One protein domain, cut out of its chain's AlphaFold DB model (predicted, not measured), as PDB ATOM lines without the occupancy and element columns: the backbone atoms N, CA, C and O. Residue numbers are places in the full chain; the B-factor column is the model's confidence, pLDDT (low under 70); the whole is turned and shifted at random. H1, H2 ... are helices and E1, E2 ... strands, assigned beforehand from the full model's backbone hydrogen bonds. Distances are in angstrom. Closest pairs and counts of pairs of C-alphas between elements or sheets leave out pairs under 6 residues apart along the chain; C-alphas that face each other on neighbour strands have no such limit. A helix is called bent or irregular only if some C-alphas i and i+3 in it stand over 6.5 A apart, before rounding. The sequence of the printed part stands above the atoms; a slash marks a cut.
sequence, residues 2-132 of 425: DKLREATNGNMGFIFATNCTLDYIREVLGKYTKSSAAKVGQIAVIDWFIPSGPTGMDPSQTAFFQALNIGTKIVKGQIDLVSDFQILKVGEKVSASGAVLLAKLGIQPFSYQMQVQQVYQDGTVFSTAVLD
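AT A GLANCE: This is residues 2 to 132 of the 425 residues of the protein "Hypothetical protein" of Polarella glacialis (UniProt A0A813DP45). A long, thin model of two lobes joined by a narrow waist, the short strand pair E1 and E6. One lobe holds the hairpin of E7 and E8 with H1 over it and H2 and H5 nearby; the other holds the pair E2 and E5 with H4, and beyond it the hairpin of E3 and E4 with H3. The printed part has 131 residues with five named helices and eight named strands, in the order H1, H2, E1, E2, H3, E3, E4, E5, H4, E6, E7, E8, H5; its class is mixed, helices and strands, and its four two-stranded sheets are antiparallel. The whole is only just loose, close to extended, with a radius of gyration of the C-alphas of 21.0 A, and spans 64 by 26 by 20 A.

HOW THE PARTS SIT: H1, residues 2 to 7, comes closest to E8, residues 124 to 127, at the C-alphas of Leu 4 and Val 125, 6.8 A apart. E8 forms a hairpin with E7, residues 118 to 121; N 119 and O 126 are within hydrogen-bond range at 2.9 A. H2, residues 22 to 31, is close to but not clearly touching H5, residues 128 to 131; their closest C-alphas, of Asp 23 and Leu 131, are 7.6 A apart. E1, residues 34 to 36, is antiparallel to E6, residues 110 to 112, at 140 degrees, with N 36 and O 110 at 2.7 A. E2, residues 48 to 50, is antiparallel to E5, residues 85 to 88, at 147 degrees, with N 50 and O 85 at 2.9 A. The C-alphas of Ile 87 in E5 and Gly 98 in H4, residues 96 to 104, are their closest, 6.2 A apart. H3, residues 59 to 67, is near H4. E3, residues 72 to 75, and E4, residues 78 to 81, form a hairpin, with N 73 and O 80 at 2.8 A; Pro 59 of H3 and Gln 78 of E4 have their closest C-alphas, 5.7 A apart. Residues 53 to 54 pair antiparallel with residues 80 to 81 of E4. In H1, H2 and H4 every O i to N i+4 pair is within hydrogen-bond range; H3 has 2 of 5, beside 3 of 6 O i to N i+3 pairs, and H5 is too short for an O i to N i+4 pair.

IN THESE COORDINATES: H1 begins at C-alpha 2, (250.632, 396.272, 426.417). H2 and H3 each measure 14.5 A from first to last C-alpha, and H4 12.5 A. H3 is irregular, with C-alphas 60 and 63 at 7.6 A. E8 is 10.2 A long, E4 and E7 10.0 A each. E3 begins at C-alpha 72, (198.210, 422.598, 423.865), and H5 ends at C-alpha 131, (230.451, 389.358, 426.244).

THE WHOLE: The C-alphas of Asp 2 and Lys 76 are the two farthest apart, at 66.0 A. The printed part has no cut. The links from H1 to H2, 14 residues, and from E1 to E2, 11 residues, are long. The mean pLDDT of the printed part is 85.7, and no printed residue is under 70.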
ATOM      1  N   ASP A   2     250.628 395.199 427.431       80.81
ATOM      2  CA  ASP A   2     250.632 396.272 426.417       80.81
ATOM      3  C   ASP A   2     249.251 396.530 425.796       80.81
ATOM      4  O   ASP A   2     248.827 397.677 425.717       80.81
ATOM      5  N   LYS A   3     248.483 395.467 425.519       79.88
ATOM      6  CA  LYS A   3     247.085 395.567 425.053       79.88
ATOM      7  C   LYS A   3     246.153 396.298 426.032       79.88
ATOM      8  O   LYS A   3     245.225 396.974 425.611       79.88
ATOM      9  N   LEU A   4     246.397 396.176 427.340       81.19
ATOM     10  CA  LEU A   4     245.611 396.884 428.355       81.19
ATOM     11  C   LEU A   4     245.981 398.373 428.392       81.19
ATOM     12  O   LEU A   4     245.104 399.212 428.540       81.19
ATOM     13  N   ARG A   5     247.268 398.701 428.219       82.81
ATOM     14  CA  ARG A   5     247.750 400.092 428.178       82.81
ATOM     15  C   ARG A   5     247.210 400.854 426.971       82.81
ATOM     16  O   ARG A   5     246.913 402.035 427.085       82.81
ATOM     17  N   GLU A   6     247.083 400.184 425.832       84.12
ATOM     18  CA  GLU A   6     246.491 400.766 424.626       84.12
ATOM     19  C   GLU A   6     244.993 401.056 424.804       84.12
ATOM     20  O   GLU A   6     244.494 402.085 424.352       84.12
ATOM     21  N   ALA A   7     244.290 400.187 425.532       79.31
ATOM     22  CA  ALA A   7     242.875 400.345 425.848       79.31
ATOM     23  C   ALA A   7     242.572 401.456 426.873       79.31
ATOM     24  O   ALA A   7     241.429 401.899 426.981       79.31
ATOM     25  N   THR A   8     243.556 401.910 427.652       81.31
ATOM     26  CA  THR A   8     243.339 402.874 428.739       81.31
ATOM     27  C   THR A   8     243.453 404.318 428.270       81.31
ATOM     28  O   THR A   8     244.457 404.975 428.534       81.31
ATOM     29  N   ASN A   9     242.407 404.823 427.609       82.00
ATOM     30  CA  ASN A   9     242.329 406.211 427.145       82.00
ATOM     31  C   ASN A   9     241.078 406.926 427.684       82.00
ATOM     32  O   ASN A   9     239.967 406.410 427.607       82.00
ATOM     33  N   GLY A  10     241.252 408.152 428.188       83.12
ATOM     34  CA  GLY A  10     240.155 408.996 428.675       83.12
ATOM     35  C   GLY A  10     239.747 408.731 430.130       83.12
ATOM     36  O   GLY A  10     240.560 408.327 430.959       83.12
ATOM     37  N   ASN A  11     238.480 409.001 430.451       83.94
ATOM     38  CA  ASN A  11     237.930 408.840 431.800       83.94
ATOM     39  C   ASN A  11     237.560 407.373 432.058       83.94
ATOM     40  O   ASN A  11     236.403 406.983 431.915       83.94
ATOM     41  N   MET A  12     238.559 406.571 432.418       84.38
ATOM     42  CA  MET A  12     238.425 405.132 432.659       84.38
ATOM     43  C   MET A  12     238.570 404.821 434.153       84.38
ATOM     44  O   MET A  12     239.415 405.396 434.838       84.38
ATOM     45  N   GLY A  13     237.759 403.889 434.653       87.00
ATOM     46  CA  GLY A  13     237.896 403.312 435.991       87.00
ATOM     47  C   GLY A  13     238.220 401.824 435.901       87.00
ATOM     48  O   GLY A  13     237.757 401.148 434.984       87.00
ATOM     49  N   PHE A  14     238.996 401.308 436.854       87.25
ATOM     50  CA  PHE A  14     239.242 399.871 436.979       87.25
ATOM     51  C   PHE A  14     238.357 399.289 438.076       87.25
ATOM     52  O   PHE A  14     238.376 399.763 439.211       87.25
ATOM     53  N   ILE A  15     237.604 398.247 437.732       86.62
ATOM     54  CA  ILE A  15     236.798 397.479 438.678       86.62
ATOM     55  C   ILE A  15     237.495 396.135 438.866       86.62
ATOM     56  O   ILE A  15     237.561 395.328 437.940       86.62
ATOM     57  N   PHE A  16     238.041 395.907 440.060       88.00
ATOM     58  CA  PHE A  16     238.655 394.631 440.412       88.00
ATOM     59  C   PHE A  16     237.596 393.711 441.007       88.00
ATOM     60  O   PHE A  16     237.113 393.919 442.117       88.00
ATOM     61  N   ALA A  17     237.242 392.695 440.235       83.50
ATOM     62  CA  ALA A  17     236.290 391.667 440.598       83.50
ATOM     63  C   ALA A  17     237.036 390.431 441.116       83.50
ATOM     64  O   ALA A  17     237.569 389.640 440.343       83.50
ATOM     65  N   THR A  18     237.097 390.264 442.434       76.38
ATOM     66  CA  THR A  18     237.600 389.042 443.072       76.38
ATOM     67  C   THR A  18     236.399 388.179 443.452       76.38
ATOM     68  O   THR A  18     235.733 388.485 444.438       76.38
ATOM     69  N   ASN A  19     236.128 387.117 442.684       77.06
ATOM     70  CA  ASN A  19     235.050 386.126 442.887       77.06
ATOM     71  C   ASN A  19     233.661 386.471 442.310       77.06
ATOM     72  O   ASN A  19     232.645 386.240 442.965       77.06
ATOM     73  N   CYS A  20     233.585 386.966 441.077       75.38
ATOM     74  CA  CYS A  20     232.316 387.050 440.344       75.38
ATOM     75  C   CYS A  20     232.478 386.674 438.868       75.38
ATOM     76  O   CYS A  20     233.570 386.758 438.308       75.38
ATOM     77  N   THR A  21     231.378 386.231 438.258       82.12
ATOM     78  CA  THR A  21     231.285 385.996 436.814       82.12
ATOM     79  C   THR A  21     231.137 387.326 436.077       82.12
ATOM     80  O   THR A  21     230.588 388.293 436.614       82.12
ATOM     81  N   LEU A  22     231.628 387.384 434.839       79.81
ATOM     82  CA  LEU A  22     231.559 388.590 434.010       79.81
ATOM     83  C   LEU A  22     230.109 389.027 433.748       79.81
ATOM     84  O   LEU A  22     229.803 390.219 433.814       79.81
ATOM     85  N   ASP A  23     229.210 388.062 433.560       80.88
ATOM     86  CA  ASP A  23     227.786 388.313 433.310       80.88
ATOM     87  C   ASP A  23     227.102 388.961 434.513       80.88
ATOM     88  O   ASP A  23     226.324 389.904 434.368       80.88
ATOM     89  N   TYR A  24     227.464 388.529 435.725       84.06
ATOM     90  CA  TYR A  24     226.940 389.117 436.954       84.06
ATOM     91  C   TYR A  24     227.362 390.582 437.106       84.06
ATOM     92  O   TYR A  24     226.556 391.431 437.485       84.06
ATOM     93  N   ILE A  25     228.615 390.909 436.771       82.75
ATOM     94  CA  ILE A  25     229.099 392.296 436.798       82.75
ATOM     95  C   ILE A  25     228.280 393.147 435.827       82.75
ATOM     96  O   ILE A  25     227.838 394.236 436.192       82.75
ATOM     97  N   ARG A  26     228.028 392.645 434.615       79.94
ATOM     98  CA  ARG A  26     227.218 393.343 433.614       79.94
ATOM     99  C   ARG A  26     225.794 393.586 434.106       79.94
ATOM    100  O   ARG A  26     225.298 394.705 434.004       79.94
ATOM    101  N   GLU A  27     225.156 392.562 434.659       84.12
ATOM    102  CA  GLU A  27     223.792 392.656 435.171       84.12
ATOM    103  C   GLU A  27     223.693 393.692 436.301       84.12
ATOM    104  O   GLU A  27     222.790 394.528 436.317       84.12
ATOM    105  N   VAL A  28     224.657 393.692 437.225       86.12
ATOM    106  CA  VAL A  28     224.728 394.674 438.314       86.12
ATOM    107  C   VAL A  28     224.933 396.089 437.767       86.12
ATOM    108  O   VAL A  28     224.218 397.006 438.173       86.12
ATOM    109  N   LEU A  29     225.858 396.284 436.823       84.50
ATOM    110  CA  LEU A  29     226.116 397.600 436.224       84.50
ATOM    111  C   LEU A  29     224.914 398.127 435.424       84.50
ATOM    112  O   LEU A  29     224.644 399.326 435.468       84.50
ATOM    113  N   GLY A  30     224.168 397.245 434.752       83.12
ATOM    114  CA  GLY A  30     222.943 397.597 434.029       83.12
ATOM    115  C   GLY A  30     221.751 397.894 434.944       83.12
ATOM    116  O   GLY A  30     220.911 398.724 434.612       83.12
ATOM    117  N   LYS A  31     221.676 397.269 436.127       86.62
ATOM    118  CA  LYS A  31     220.616 397.541 437.117       86.62
ATOM    119  C   LYS A  31     220.769 398.910 437.773       86.62
ATOM    120  O   LYS A  31     219.777 399.600 438.008       86.62
ATOM    121  N   TYR A  32     221.998 399.310 438.090       85.25
ATOM    122  CA  TYR A  32     222.266 400.556 438.807       85.25
ATOM    123  C   TYR A  32     222.575 401.702 437.845       85.25
ATOM    124  O   TYR A  32     223.724 402.101 437.662       85.25
ATOM    125  N   THR A  33     221.521 402.274 437.264       85.56
ATOM    126  CA  THR A  33     221.622 403.468 436.414       85.56
ATOM    127  C   THR A  33     221.133 404.713 437.146       85.56
ATOM    128  O   THR A  33     220.272 404.652 438.028       85.56
ATOM    129  N   LYS A  34     221.707 405.870 436.805       88.69
ATOM    130  CA  LYS A  34     221.286 407.160 437.355       88.69
ATOM    131  C   LYS A  34     220.674 408.018 436.263       88.69
ATOM    132  O   LYS A  34     221.354 408.378 435.301       88.69
ATOM    133  N   SER A  35     219.420 408.405 436.456       87.69
ATOM    134  CA  SER A  35     218.749 409.365 435.584       87.69
ATOM    135  C   SER A  35     219.365 410.759 435.714       87.69
ATOM    136  O   SER A  35     219.810 411.189 436.784       87.69
ATOM    137  N   SER A  36     219.422 411.466 434.594       86.94
ATOM    138  CA  SER A  36     219.927 412.823 434.479       86.94
ATOM    139  C   SER A  36     219.060 413.634 433.530       86.94
ATOM    140  O   SER A  36     218.603 413.163 432.488       86.94
ATOM    141  N   ALA A  37     218.894 414.908 433.870       87.50
ATOM    142  CA  ALA A  37     218.274 415.880 432.984       87.50
ATOM    143  C   ALA A  37     219.148 416.138 431.745       87.50
ATOM    144  O   ALA A  37     220.384 416.083 431.814       87.50
ATOM    145  N   ALA A  38     218.494 416.453 430.627       87.69
ATOM    146  CA  ALA A  38     219.158 416.873 429.402       87.69
ATOM    147  C   ALA A  38     219.781 418.267 429.577       87.69
ATOM    148  O   ALA A  38     219.139 419.187 430.089       87.69
ATOM    149  N   LYS A  39     221.037 418.432 429.151       87.19
ATOM    150  CA  LYS A  39     221.741 419.721 429.186       87.19
ATOM    151  C   LYS A  39     221.695 420.396 427.819       87.19
ATOM    152  O   LYS A  39     221.756 419.732 426.789       87.19
ATOM    153  N   VAL A  40     221.627 421.726 427.813       90.38
ATOM    154  CA  VAL A  40     221.620 422.525 426.578       90.38
ATOM    155  C   VAL A  40     222.885 422.249 425.764       90.38
ATOM    156  O   VAL A  40     223.990 422.289 426.304       90.38
ATOM    157  N   GLY A  41     222.724 421.969 424.469       86.44
ATOM    158  CA  GLY A  41     223.838 421.694 423.558       86.44
ATOM    159  C   GLY A  41     224.446 420.291 423.665       86.44
ATOM    160  O   GLY A  41     225.340 419.975 422.880       86.44
ATOM    161  N   GLN A  42     223.965 419.441 424.583       88.44
ATOM    162  CA  GLN A  42     224.304 418.017 424.612       88.44
ATOM    163  C   GLN A  42     223.701 417.316 423.386       88.44
ATOM    164  O   GLN A  42     222.612 417.674 422.947       88.44
ATOM    165  N   ILE A  43     224.400 416.325 422.833       89.88
ATOM    166  CA  ILE A  43     223.868 415.484 421.754       89.88
ATOM    167  C   ILE A  43     222.888 414.480 422.366       89.88
ATOM    168  O   ILE A  43     223.225 413.805 423.344       89.88
ATOM    169  N   ALA A  44     221.678 414.396 421.818       89.00
ATOM    170  CA  ALA A  44     220.685 413.428 422.256       89.00
ATOM    171  C   ALA A  44     221.074 412.008 421.816       89.00
ATOM    172  O   ALA A  44     221.359 411.761 420.645       89.00
ATOM    173  N   VAL A  45     221.091 411.086 422.783       87.75
ATOM    174  CA  VAL A  45     221.430 409.663 422.586       87.75
ATOM    175  C   VAL A  45     220.178 408.813 422.345       87.75
ATOM    176  O   VAL A  45     220.267 407.738 421.768       87.75
ATOM    177  N   ILE A  46     219.015 409.301 422.783       86.44
ATOM    178  CA  ILE A  46     217.728 408.601 422.741       86.44
ATOM    179  C   ILE A  46     216.678 409.562 422.175       86.44
ATOM    180  O   ILE A  46     216.702 410.758 422.491       86.44
ATOM    181  N   ASP A  47     215.763 409.035 421.362       89.31
ATOM    182  CA  ASP A  47     214.565 409.747 420.920       89.31
ATOM    183  C   ASP A  47     213.568 409.852 422.073       89.31
ATOM    184  O   ASP A  47     213.236 408.856 422.716       89.31
ATOM    185  N   TRP A  48     213.070 411.058 422.344       88.44
ATOM    186  CA  TRP A  48     212.126 411.271 423.440       88.44
ATOM    187  C   TRP A  48     210.895 412.055 423.003       88.44
ATOM    188  O   TRP A  48     210.996 413.165 422.466       88.44
ATOM    189  N   PHE A  49     209.732 411.489 423.325       88.62
ATOM    190  CA  PHE A  49     208.410 412.030 423.036       88.62
ATOM    191  C   PHE A  49     207.710 412.416 424.341       88.62
ATOM    192  O   PHE A  49     207.768 411.679 425.327       88.62
ATOM    193  N   ILE A  50     207.043 413.571 424.358       87.81
ATOM    194  CA  ILE A  50     206.074 413.868 425.414       87.81
ATOM    195  C   ILE A  50     204.740 413.235 425.006       87.81
ATOM    196  O   ILE A  50     204.237 413.591 423.937       87.81
ATOM    197  N   PRO A  51     204.160 412.350 425.834       88.44
ATOM    198  CA  PRO A  51     202.833 411.807 425.579       88.44
ATOM    199  C   PRO A  51     201.754 412.887 425.728       88.44
ATOM    200  O   PRO A  51     201.872 413.806 426.542       88.44
ATOM    201  N   SER A  52     200.672 412.752 424.969       89.19
ATOM    202  CA  SER A  52     199.450 413.533 425.151       89.19
ATOM    203  C   SER A  52     198.871 413.336 426.557       89.19
ATOM    204  O   SER A  52     198.874 412.233 427.112       89.19
ATOM    205  N   GLY A  53     198.399 414.427 427.163       88.31
ATOM    206  CA  GLY A  53     197.870 414.412 428.525       88.31
ATOM    207  C   GLY A  53     198.218 415.643 429.374       88.31
ATOM    208  O   GLY A  53     198.922 416.563 428.929       88.31
ATOM    209  N   PRO A  54     197.707 415.675 430.622       88.44
ATOM    210  CA  PRO A  54     197.829 416.826 431.502       88.44
ATOM    211  C   PRO A  54     199.271 416.987 431.989       88.44
ATOM    212  O   PRO A  54     199.831 416.106 432.635       88.44
ATOM    213  N   THR A  55     199.857 418.156 431.736       85.00
ATOM    214  CA  THR A  55     201.246 418.470 432.126       85.00
ATOM    215  C   THR A  55     201.402 418.876 433.589       85.00
ATOM    216  O   THR A  55     202.521 418.970 434.086       85.00
ATOM    217  N   GLY A  56     200.298 419.198 434.272       84.88
ATOM    218  CA  GLY A  56     200.316 419.756 435.628       84.88
ATOM    219  C   GLY A  56     200.844 421.196 435.718       84.88
ATOM    220  O   GLY A  56     201.008 421.711 436.823       84.88
ATOM    221  N   MET A  57     201.105 421.863 434.587       85.19
ATOM    222  CA  MET A  57     201.584 423.246 434.552       85.19
ATOM    223  C   MET A  57     200.444 424.275 434.590       85.19
ATOM    224  O   MET A  57     199.349 424.042 434.070       85.19
ATOM    225  N   ASP A  58     200.739 425.438 435.179       87.75
ATOM    226  CA  ASP A  58     199.804 426.560 435.307       87.75
ATOM    227  C   ASP A  58     199.470 427.200 433.936       87.75
ATOM    228  O   ASP A  58     200.383 427.396 433.120       87.75
ATOM    229  N   PRO A  59     198.204 427.588 433.672       85.00
ATOM    230  CA  PRO A  59     197.769 428.164 432.394       85.00
ATOM    231  C   PRO A  59     198.516 429.433 431.954       85.00
ATOM    232  O   PRO A  59     198.539 429.745 430.760       85.00
ATOM    233  N   SER A  60     199.153 430.159 432.880       86.50
ATOM    234  CA  SER A  60     199.963 431.346 432.563       86.50
ATOM    235  C   SER A  60     201.186 431.043 431.691       86.50
ATOM    236  O   SER A  60     201.689 431.934 431.008       86.50
ATOM    237  N   GLN A  61     201.660 429.792 431.659       83.75
ATOM    238  CA  GLN A  61     202.872 429.390 430.932       83.75
ATOM    239  C   GLN A  61     202.600 428.836 429.520       83.75
ATOM    240  O   GLN A  61     203.512 428.315 428.876       83.75
ATOM    241  N   THR A  62     201.378 428.981 429.000       85.38
ATOM    242  CA  THR A  62     200.981 428.506 427.654       85.38
ATOM    243  C   THR A  62     201.806 429.113 426.516       85.38
ATOM    244  O   THR A  62     202.081 428.429 425.530       85.38
ATOM    245  N   ALA A  63     202.289 430.351 426.670       86.19
ATOM    246  CA  ALA A  63     203.136 431.020 425.677       86.19
ATOM    247  C   ALA A  63     204.432 430.244 425.360       86.19
ATOM    248  O   ALA A  63     204.935 430.303 424.240       86.19
ATOM    249  N   PHE A  64     204.961 429.482 426.323       83.38
ATOM    250  CA  PHE A  64     206.184 428.697 426.140       83.38
ATOM    251  C   PHE A  64     205.969 427.484 425.221       83.38
ATOM    252  O   PHE A  64     206.813 427.188 424.379       83.38
ATOM    253  N   PHE A  65     204.816 426.823 425.340       87.12
ATOM    254  CA  PHE A  65     204.439 425.697 424.482       87.12
ATOM    255  C   PHE A  65     204.082 426.156 423.064       87.12
ATOM    256  O   PHE A  65     204.468 425.510 422.093       87.12
ATOM    257  N   GLN A  66     203.441 427.321 422.939       85.94
ATOM    258  CA  GLN A  66     203.157 427.944 421.643       85.94
ATOM    259  C   GLN A  66     204.439 428.335 420.895       85.94
ATOM    260  O   GLN A  66     204.543 428.093 419.696       85.94
ATOM    261  N   ALA A  67     205.443 428.874 421.597       84.50
ATOM    262  CA  ALA A  67     206.741 429.215 421.005       84.50
ATOM    263  C   ALA A  67     207.513 427.988 420.484       84.50
ATOM    264  O   ALA A  67     208.321 428.110 419.567       84.50
ATOM    265  N   LEU A  68     207.257 426.810 421.059       83.62
ATOM    266  CA  LEU A  68     207.819 425.524 420.637       83.62
ATOM    267  C   LEU A  68     206.962 424.809 419.579       83.62
ATOM    268  O   LEU A  68     207.289 423.689 419.193       83.62
ATOM    269  N   ASN A  69     205.887 425.449 419.107       85.19
ATOM    270  CA  ASN A  69     204.921 424.888 418.164       85.19
ATOM    271  C   ASN A  69     204.252 423.588 418.665       85.19
ATOM    272  O   ASN A  69     203.928 422.699 417.880       85.19
ATOM    273  N   ILE A  70     204.047 423.477 419.984       87.31
ATOM    274  CA  ILE A  70     203.375 422.343 420.626       87.31
ATOM    275  C   ILE A  70     201.888 422.679 420.778       87.31
ATOM    276  O   ILE A  70     201.521 423.666 421.420       87.31
ATOM    277  N   GLY A  71     201.018 421.848 420.203       87.38
ATOM    278  CA  GLY A  71     199.567 422.002 420.310       87.38
ATOM    279  C   GLY A  71     199.065 421.697 421.723       87.38
ATOM    280  O   GLY A  71     198.947 420.536 422.106       87.38
ATOM    281  N   THR A  72     198.734 422.734 422.495       89.06
ATOM    282  CA  THR A  72     198.210 422.598 423.865       89.06
ATOM    283  C   THR A  72     196.800 423.164 424.007       89.06
ATOM    284  O   THR A  72     196.475 424.190 423.406       89.06
ATOM    285  N   LYS A  73     195.983 422.555 424.868       90.06
ATOM    286  CA  LYS A  73     194.637 423.006 425.240       90.06
ATOM    287  C   LYS A  73     194.548 423.165 426.758       90.06
ATOM    288  O   LYS A  73     195.144 422.398 427.499       90.06
ATOM    289  N   ILE A  74     193.793 424.151 427.238       89.25
ATOM    290  CA  ILE A  74     193.549 424.303 428.679       89.25
ATOM    291  C   ILE A  74     192.354 423.425 429.061       89.25
ATOM    292  O   ILE A  74     191.239 423.645 428.581       89.25
ATOM    293  N   VAL A  75     192.578 422.441 429.932       87.88
ATOM    294  CA  VAL A  75     191.546 421.532 430.447       87.88
ATOM    295  C   VAL A  75     191.582 421.583 431.972       87.88
ATOM    296  O   VAL A  75     192.629 421.402 432.584       87.88
ATOM    297  N   LYS A  76     190.436 421.875 432.607       85.81
ATOM    298  CA  LYS A  76     190.289 421.934 434.079       85.81
ATOM    299  C   LYS A  76     191.328 422.825 434.793       85.81
ATOM    300  O   LYS A  76     191.734 422.530 435.912       85.81
ATOM    301  N   GLY A  77     191.745 423.924 434.158       86.06
ATOM    302  CA  GLY A  77     192.709 424.868 434.738       86.06
ATOM    303  C   GLY A  77     194.172 424.415 434.675       86.06
ATOM    304  O   GLY A  77     194.996 424.995 435.368       86.06
ATOM    305  N   GLN A  78     194.503 423.415 433.852       85.75
ATOM    306  CA  GLN A  78     195.874 422.965 433.582       85.75
ATOM    307  C   GLN A  78     196.134 422.904 432.072       85.75
ATOM    308  O   GLN A  78     195.195 422.824 431.273       85.75
ATOM    309  N   ILE A  79     197.410 422.958 431.680       88.25
ATOM    310  CA  ILE A  79     197.830 422.791 430.282       88.25
ATOM    311  C   ILE A  79     197.838 421.295 429.930       88.25
ATOM    312  O   ILE A  79     198.506 420.500 430.594       88.25
ATOM    313  N   ASP A  80     197.119 420.929 428.877       89.62
ATOM    314  CA  ASP A  80     196.962 419.566 428.361       89.62
ATOM    315  C   ASP A  80     197.514 419.490 426.925       89.62
ATOM    316  O   ASP A  80     197.250 420.388 426.115       89.62
ATOM    317  N   LEU A  81     198.316 418.469 426.605       90.25
ATOM    318  CA  LEU A  81     198.853 418.278 425.249       90.25
ATOM    319  C   LEU A  81     197.824 417.581 424.357       90.25
ATOM    320  O   LEU A  81     197.317 416.518 424.700       90.25
ATOM    321  N   VAL A  82     197.554 418.162 423.182       89.06
ATOM    322  CA  VAL A  82     196.579 417.627 422.213       89.06
ATOM    323  C   VAL A  82     197.127 416.409 421.468       89.06
ATOM    324  O   VAL A  82     196.366 415.505 421.130       89.06
ATOM    325  N   SER A  83     198.430 416.386 421.207       87.81
ATOM    326  CA  SER A  83     199.114 415.305 420.503       87.81
ATOM    327  C   SER A  83     200.502 415.086 421.082       87.81
ATOM    328  O   SER A  83     201.090 415.997 421.673       87.81
ATOM    329  N   ASP A  84     201.037 413.895 420.850       88.44
ATOM    330  CA  ASP A  84     202.405 413.558 421.210       88.44
ATOM    331  C   ASP A  84     203.386 414.447 420.427       88.44
ATOM    332  O   ASP A  84     203.176 414.748 419.247       88.44
ATOM    333  N   PHE A  85     204.450 414.901 421.090       86.81
ATOM    334  CA  PHE A  85     205.441 415.799 420.491       86.81
ATOM    335  C   PHE A  85     206.863 415.302 420.747       86.81
ATOM    336  O   PHE A  85     207.256 415.071 421.894       86.81
ATOM    337  N   GLN A  86     207.649 415.168 419.677       88.19
ATOM    338  CA  GLN A  86     209.052 414.768 419.754       88.19
ATOM    339  C   GLN A  86     209.922 415.961 420.158       88.19
ATOM    340  O   GLN A  86     210.037 416.933 419.415       88.19
ATOM    341  N   ILE A  87     210.556 415.888 421.332       86.19
ATOM    342  CA  ILE A  87     211.477 416.937 421.809       86.19
ATOM    343  C   ILE A  87     212.919 416.609 421.471       86.19
ATOM    344  O   ILE A  87     213.696 417.509 421.153       86.19
ATOM    345  N   LEU A  88     213.292 415.339 421.617       87.88
ATOM    346  CA  LEU A  88     214.651 414.880 421.389       87.88
ATOM    347  C   LEU A  88     214.662 413.946 420.194       87.88
ATOM    348  O   LEU A  88     213.873 413.000 420.137       87.88
ATOM    349  N   LYS A  89     215.582 414.231 419.277       88.94
ATOM    350  CA  LYS A  89     215.920 413.365 418.161       88.94
ATOM    351  C   LYS A  89     217.363 412.891 418.294       88.94
ATOM    352  O   LYS A  89     218.240 413.720 418.554       88.94
ATOM    353  N   VAL A  90     217.628 411.599 418.110       90.81
ATOM    354  CA  VAL A  90     218.981 411.033 418.184       90.81
ATOM    355  C   VAL A  90     219.914 411.782 417.232       90.81
ATOM    356  O   VAL A  90     219.603 412.005 416.062       90.81
ATOM    357  N   GLY A  91     221.069 412.194 417.755       88.25
ATOM    358  CA  GLY A  91     222.094 412.924 417.009       88.25
ATOM    359  C   GLY A  91     221.883 414.439 416.932       88.25
ATOM    360  O   GLY A  91     222.809 415.156 416.547       88.25
ATOM    361  N   GLU A  92     220.726 414.959 417.345       90.81
ATOM    362  CA  GLU A  92     220.481 416.399 417.398       90.81
ATOM    363  C   GLU A  92     220.967 417.004 418.723       90.81
ATOM    364  O   GLU A  92     220.981 416.364 419.780       90.81
ATOM    365  N   LYS A  93     221.393 418.270 418.677       90.38
ATOM    366  CA  LYS A  93     221.737 419.017 419.888       90.38
ATOM    367  C   LYS A  93     220.463 419.436 420.605       90.38
ATOM    368  O   LYS A  93     219.588 420.061 420.016       90.38
ATOM    369  N   VAL A  94     220.408 419.177 421.906       89.31
ATOM    370  CA  VAL A  94     219.290 419.586 422.757       89.31
ATOM    371  C   VAL A  94     219.134 421.110 422.711       89.31
ATOM    372  O   VAL A  94     220.046 421.854 423.098       89.31
ATOM    373  N   SER A  95     217.963 421.574 422.268       88.38
ATOM    374  CA  SER A  95     217.611 422.995 422.232       88.38
ATOM    375  C   SER A  95     217.447 423.568 423.647       88.38
ATOM    376  O   SER A  95     217.041 422.871 424.581       88.38
ATOM    377  N   ALA A  96     217.746 424.860 423.829       89.25
ATOM    378  CA  ALA A  96     217.630 425.514 425.137       89.25
ATOM    379  C   ALA A  96     216.197 425.445 425.694       89.25
ATOM    380  O   ALA A  96     215.991 425.129 426.866       89.25
ATOM    381  N   SER A  97     215.206 425.665 424.828       86.25
ATOM    382  CA  SER A  97     213.785 425.583 425.167       86.25
ATOM    383  C   SER A  97     213.344 424.149 425.494       86.25
ATOM    384  O   SER A  97     212.589 423.950 426.443       86.25
ATOM    385  N   GLY A  98     213.863 423.138 424.785       85.38
ATOM    386  CA  GLY A  98     213.572 421.726 425.061       85.38
ATOM    387  C   GLY A  98     214.131 421.246 426.404       85.38
ATOM    388  O   GLY A  98     213.425 420.587 427.165       85.38
ATOM    389  N   ALA A  99     215.361 421.639 426.757       87.38
ATOM    390  CA  ALA A  99     215.964 421.295 428.050       87.38
ATOM    391  C   ALA A  99     215.197 421.904 429.236       87.38
ATOM    392  O   ALA A  99     214.962 421.234 430.242       87.38
ATOM    393  N   VAL A 100     214.778 423.170 429.113       88.12
ATOM    394  CA  VAL A 100     213.983 423.850 430.148       88.12
ATOM    395  C   VAL A 100     212.603 423.208 430.287       88.12
ATOM    396  O   VAL A 100     212.124 423.059 431.410       88.12
ATOM    397  N   LEU A 101     211.980 422.790 429.179       86.38
ATOM    398  CA  LEU A 101     210.696 422.090 429.214       86.38
ATOM    399  C   LEU A 101     210.795 420.766 429.980       86.38
ATOM    400  O   LEU A 101     210.022 420.531 430.905       86.38
ATOM    401  N   LEU A 102     211.784 419.937 429.643       88.31
ATOM    402  CA  LEU A 102     212.026 418.654 430.310       88.31
ATOM    403  C   LEU A 102     212.314 418.838 431.806       88.31
ATOM    404  O   LEU A 102     211.774 418.104 432.632       88.31
ATOM    405  N   ALA A 103     213.088 419.867 432.167       88.06
ATOM    406  CA  ALA A 103     213.357 420.207 433.562       88.06
ATOM    407  C   ALA A 103     212.086 420.627 434.323       88.06
ATOM    408  O   ALA A 103     211.908 420.228 435.471       88.06
ATOM    409  N   LYS A 104     211.188 421.396 433.690       85.44
ATOM    410  CA  LYS A 104     209.909 421.813 434.294       85.44
ATOM    411  C   LYS A 104     208.915 420.665 434.446       85.44
ATOM    412  O   LYS A 104     208.175 420.650 435.422       85.44
ATOM    413  N   LEU A 105     208.920 419.709 433.520       85.44
ATOM    414  CA  LEU A 105     208.107 418.493 433.599       85.44
ATOM    415  C   LEU A 105     208.691 417.448 434.567       85.44
ATOM    416  O   LEU A 105     208.059 416.428 434.816       85.44
ATOM    417  N   GLY A 106     209.895 417.677 435.105       84.25
ATOM    418  CA  GLY A 106     210.584 416.722 435.976       84.25
ATOM    419  C   GLY A 106     211.056 415.456 435.254       84.25
ATOM    420  O   GLY A 106     211.396 414.472 435.908       84.25
ATOM    421  N   ILE A 107     211.096 415.471 433.919       87.25
ATOM    422  CA  ILE A 107     211.469 414.317 433.100       87.25
ATOM    423  C   ILE A 107     212.982 414.326 432.878       87.25
ATOM    424  O   ILE A 107     213.573 415.317 432.445       87.25
ATOM    425  N   GLN A 108     213.614 413.189 433.154       88.75
ATOM    426  CA  GLN A 108     215.050 412.978 432.995       88.75
ATOM    427  C   GLN A 108     215.284 411.887 431.942       88.75
ATOM    428  O   GLN A 108     215.284 410.710 432.293       88.75
ATOM    429  N   PRO A 109     215.441 412.255 430.657       85.81
ATOM    430  CA  PRO A 109     215.427 411.291 429.554       85.81
ATOM    431  C   PRO A 109     216.736 410.505 429.401       85.81
ATOM    432  O   PRO A 109     216.758 409.496 428.707       85.81
ATOM    433  N   PHE A 110     217.836 410.956 430.009       87.56
ATOM    434  CA  PHE A 110     219.124 410.276 429.898       87.56
ATOM    435  C   PHE A 110     219.411 409.480 431.164       87.56
ATOM    436  O   PHE A 110     219.417 410.040 432.259       87.56
ATOM    437  N   SER A 111     219.712 408.194 431.019       85.75
ATOM    438  CA  SER A 111     220.297 407.378 432.077       85.75
ATOM    439  C   SER A 111     221.799 407.249 431.834       85.75
ATOM    440  O   SER A 111     222.254 406.881 430.752       85.75
ATOM    441  N   TYR A 112     222.596 407.588 432.844       84.31
ATOM    442  CA  TYR A 112     224.021 407.292 432.833       84.31
ATOM    443  C   TYR A 112     224.248 405.970 433.551       84.31
ATOM    444  O   TYR A 112     223.832 405.787 434.700       84.31
ATOM    445  N   GLN A 113     224.935 405.073 432.859       84.69
ATOM    446  CA  GLN A 113     225.412 403.809 433.391       84.69
ATOM    447  C   GLN A 113     226.922 403.720 433.203       84.69
ATOM    448  O   GLN A 113     227.485 404.337 432.294       84.69
ATOM    449  N   MET A 114     227.581 402.956 434.067       83.69
ATOM    450  CA  MET A 114     228.970 402.584 433.835       83.69
ATOM    451  C   MET A 114     228.998 401.561 432.702       83.69
ATOM    452  O   MET A 114     228.592 400.417 432.879       83.69
ATOM    453  N   GLN A 115     229.451 401.993 431.529       82.19
ATOM    454  CA  GLN A 115     229.650 401.102 430.396       82.19
ATOM    455  C   GLN A 115     231.005 400.412 430.542       82.19
ATOM    456  O   GLN A 115     232.041 401.070 430.663       82.19
ATOM    457  N   VAL A 116     230.996 399.082 430.531       85.00
ATOM    458  CA  VAL A 116     232.224 398.302 430.361       85.00
ATOM    459  C   VAL A 116     232.712 398.554 428.935       85.00
ATOM    460  O   VAL A 116     231.898 398.595 428.022       85.00
ATOM    461  N   GLN A 117     234.013 398.776 428.746       85.81
ATOM    462  CA  GLN A 117     234.636 398.941 427.423       85.81
ATOM    463  C   GLN A 117     235.501 397.736 427.056       85.81
ATOM    464  O   GLN A 117     235.483 397.251 425.928       85.81
ATOM    465  N   GLN A 118     236.283 397.266 428.025       86.69
ATOM    466  CA  GLN A 118     237.227 396.174 427.867       86.69
ATOM    467  C   GLN A 118     237.238 395.356 429.151       86.69
ATOM    468  O   GLN A 118     237.109 395.908 430.248       86.69
ATOM    469  N   VAL A 119     237.425 394.052 429.011       86.31
ATOM    470  CA  VAL A 119     237.526 393.111 430.125       86.31
ATOM    471  C   VAL A 119     238.891 392.454 430.075       86.31
ATOM    472  O   VAL A 119     239.330 392.011 429.020       86.31
ATOM    473  N   TYR A 120     239.573 392.399 431.214       86.50
ATOM    474  CA  TYR A 120     240.849 391.708 431.340       86.50
ATOM    475  C   TYR A 120     240.674 390.468 432.210       86.50
ATOM    476  O   TYR A 120     240.297 390.586 433.376       86.50
ATOM    477  N   GLN A 121     240.981 389.299 431.655       85.19
ATOM    478  CA  GLN A 121     240.939 388.024 432.365       85.19
ATOM    479  C   GLN A 121     242.108 387.139 431.913       85.19
ATOM    480  O   GLN A 121     242.382 387.020 430.719       85.19
ATOM    481  N   ASP A 122     242.834 386.567 432.877       84.56
ATOM    482  CA  ASP A 122     243.900 385.571 432.670       84.56
ATOM    483  C   ASP A 122     244.936 385.931 431.582       84.56
ATOM    484  O   ASP A 122     245.395 385.091 430.811       84.56
ATOM    485  N   GLY A 123     245.325 387.210 431.505       82.94
ATOM    486  CA  GLY A 123     246.328 387.693 430.542       82.94
ATOM    487  C   GLY A 123     245.772 388.106 429.177       82.94
ATOM    488  O   GLY A 123     246.518 388.644 428.353       82.94
ATOM    489  N   THR A 124     244.472 387.929 428.953       84.50
ATOM    490  CA  THR A 124     243.768 388.294 427.718       84.50
ATOM    491  C   THR A 124     242.848 389.495 427.930       84.50
ATOM    492  O   THR A 124     242.356 389.731 429.032       84.50
ATOM    493  N   VAL A 125     242.676 390.303 426.879       86.88
ATOM    494  CA  VAL A 125     241.768 391.458 426.861       86.88
ATOM    495  C   VAL A 125     240.657 391.152 425.863       86.88
ATOM    496  O   VAL A 125     240.955 390.869 424.702       86.88
ATOM    497  N   PHE A 126     239.411 391.214 426.318       84.69
ATOM    498  CA  PHE A 126     238.210 391.009 425.517       84.69
ATOM    499  C   PHE A 126     237.470 392.328 425.328       84.69
ATOM    500  O   PHE A 126     237.335 393.111 426.272       84.69
ATOM    501  N   SER A 127     236.949 392.541 424.120       83.38
ATOM    502  CA  SER A 127     235.998 393.617 423.860       83.38
ATOM    503  C   SER A 127     234.620 393.253 424.408       83.38
ATOM    504  O   SER A 127     234.272 392.079 424.542       83.38
ATOM    505  N   THR A 128     233.805 394.265 424.689       81.12
ATOM    506  CA  THR A 128     232.437 394.086 425.204       81.12
ATOM    507  C   THR A 128     231.546 393.251 424.300       81.12
ATOM    508  O   THR A 128     230.738 392.489 424.810       81.12
ATOM    509  N   ALA A 129     231.757 393.329 422.986       81.88
ATOM    510  CA  ALA A 129     231.001 392.559 422.002       81.88
ATOM    511  C   ALA A 129     231.151 391.040 422.186       81.88
ATOM    512  O   ALA A 129     230.231 390.291 421.886       81.88
ATOM    513  N   VAL A 130     232.289 390.566 422.706       80.56
ATOM    514  CA  VAL A 130     232.481 389.134 422.993       80.56
ATOM    515  C   VAL A 130     231.626 388.694 424.182       80.56
ATOM    516  O   VAL A 130     231.185 387.551 424.228       80.56
ATOM    517  N   LEU A 131     231.353 389.605 425.120       75.94
ATOM    518  CA  LEU A 131     230.451 389.358 426.244       75.94
ATOM    519  C   LEU A 131     228.971 389.468 425.848       75.94
ATOM    520  O   LEU A 131     228.113 389.068 426.624       75.94
ATOM    521  N   ASP A 132     228.657 390.037 424.681       77.50
ATOM    522  CA  ASP A 132     227.284 390.138 424.166       77.50
ATOM    523  C   ASP A 132     226.805 388.838 423.497       77.50
ATOM    524  O   ASP A 132     225.660 388.755 423.057       77.50
TER     525      ASP A 132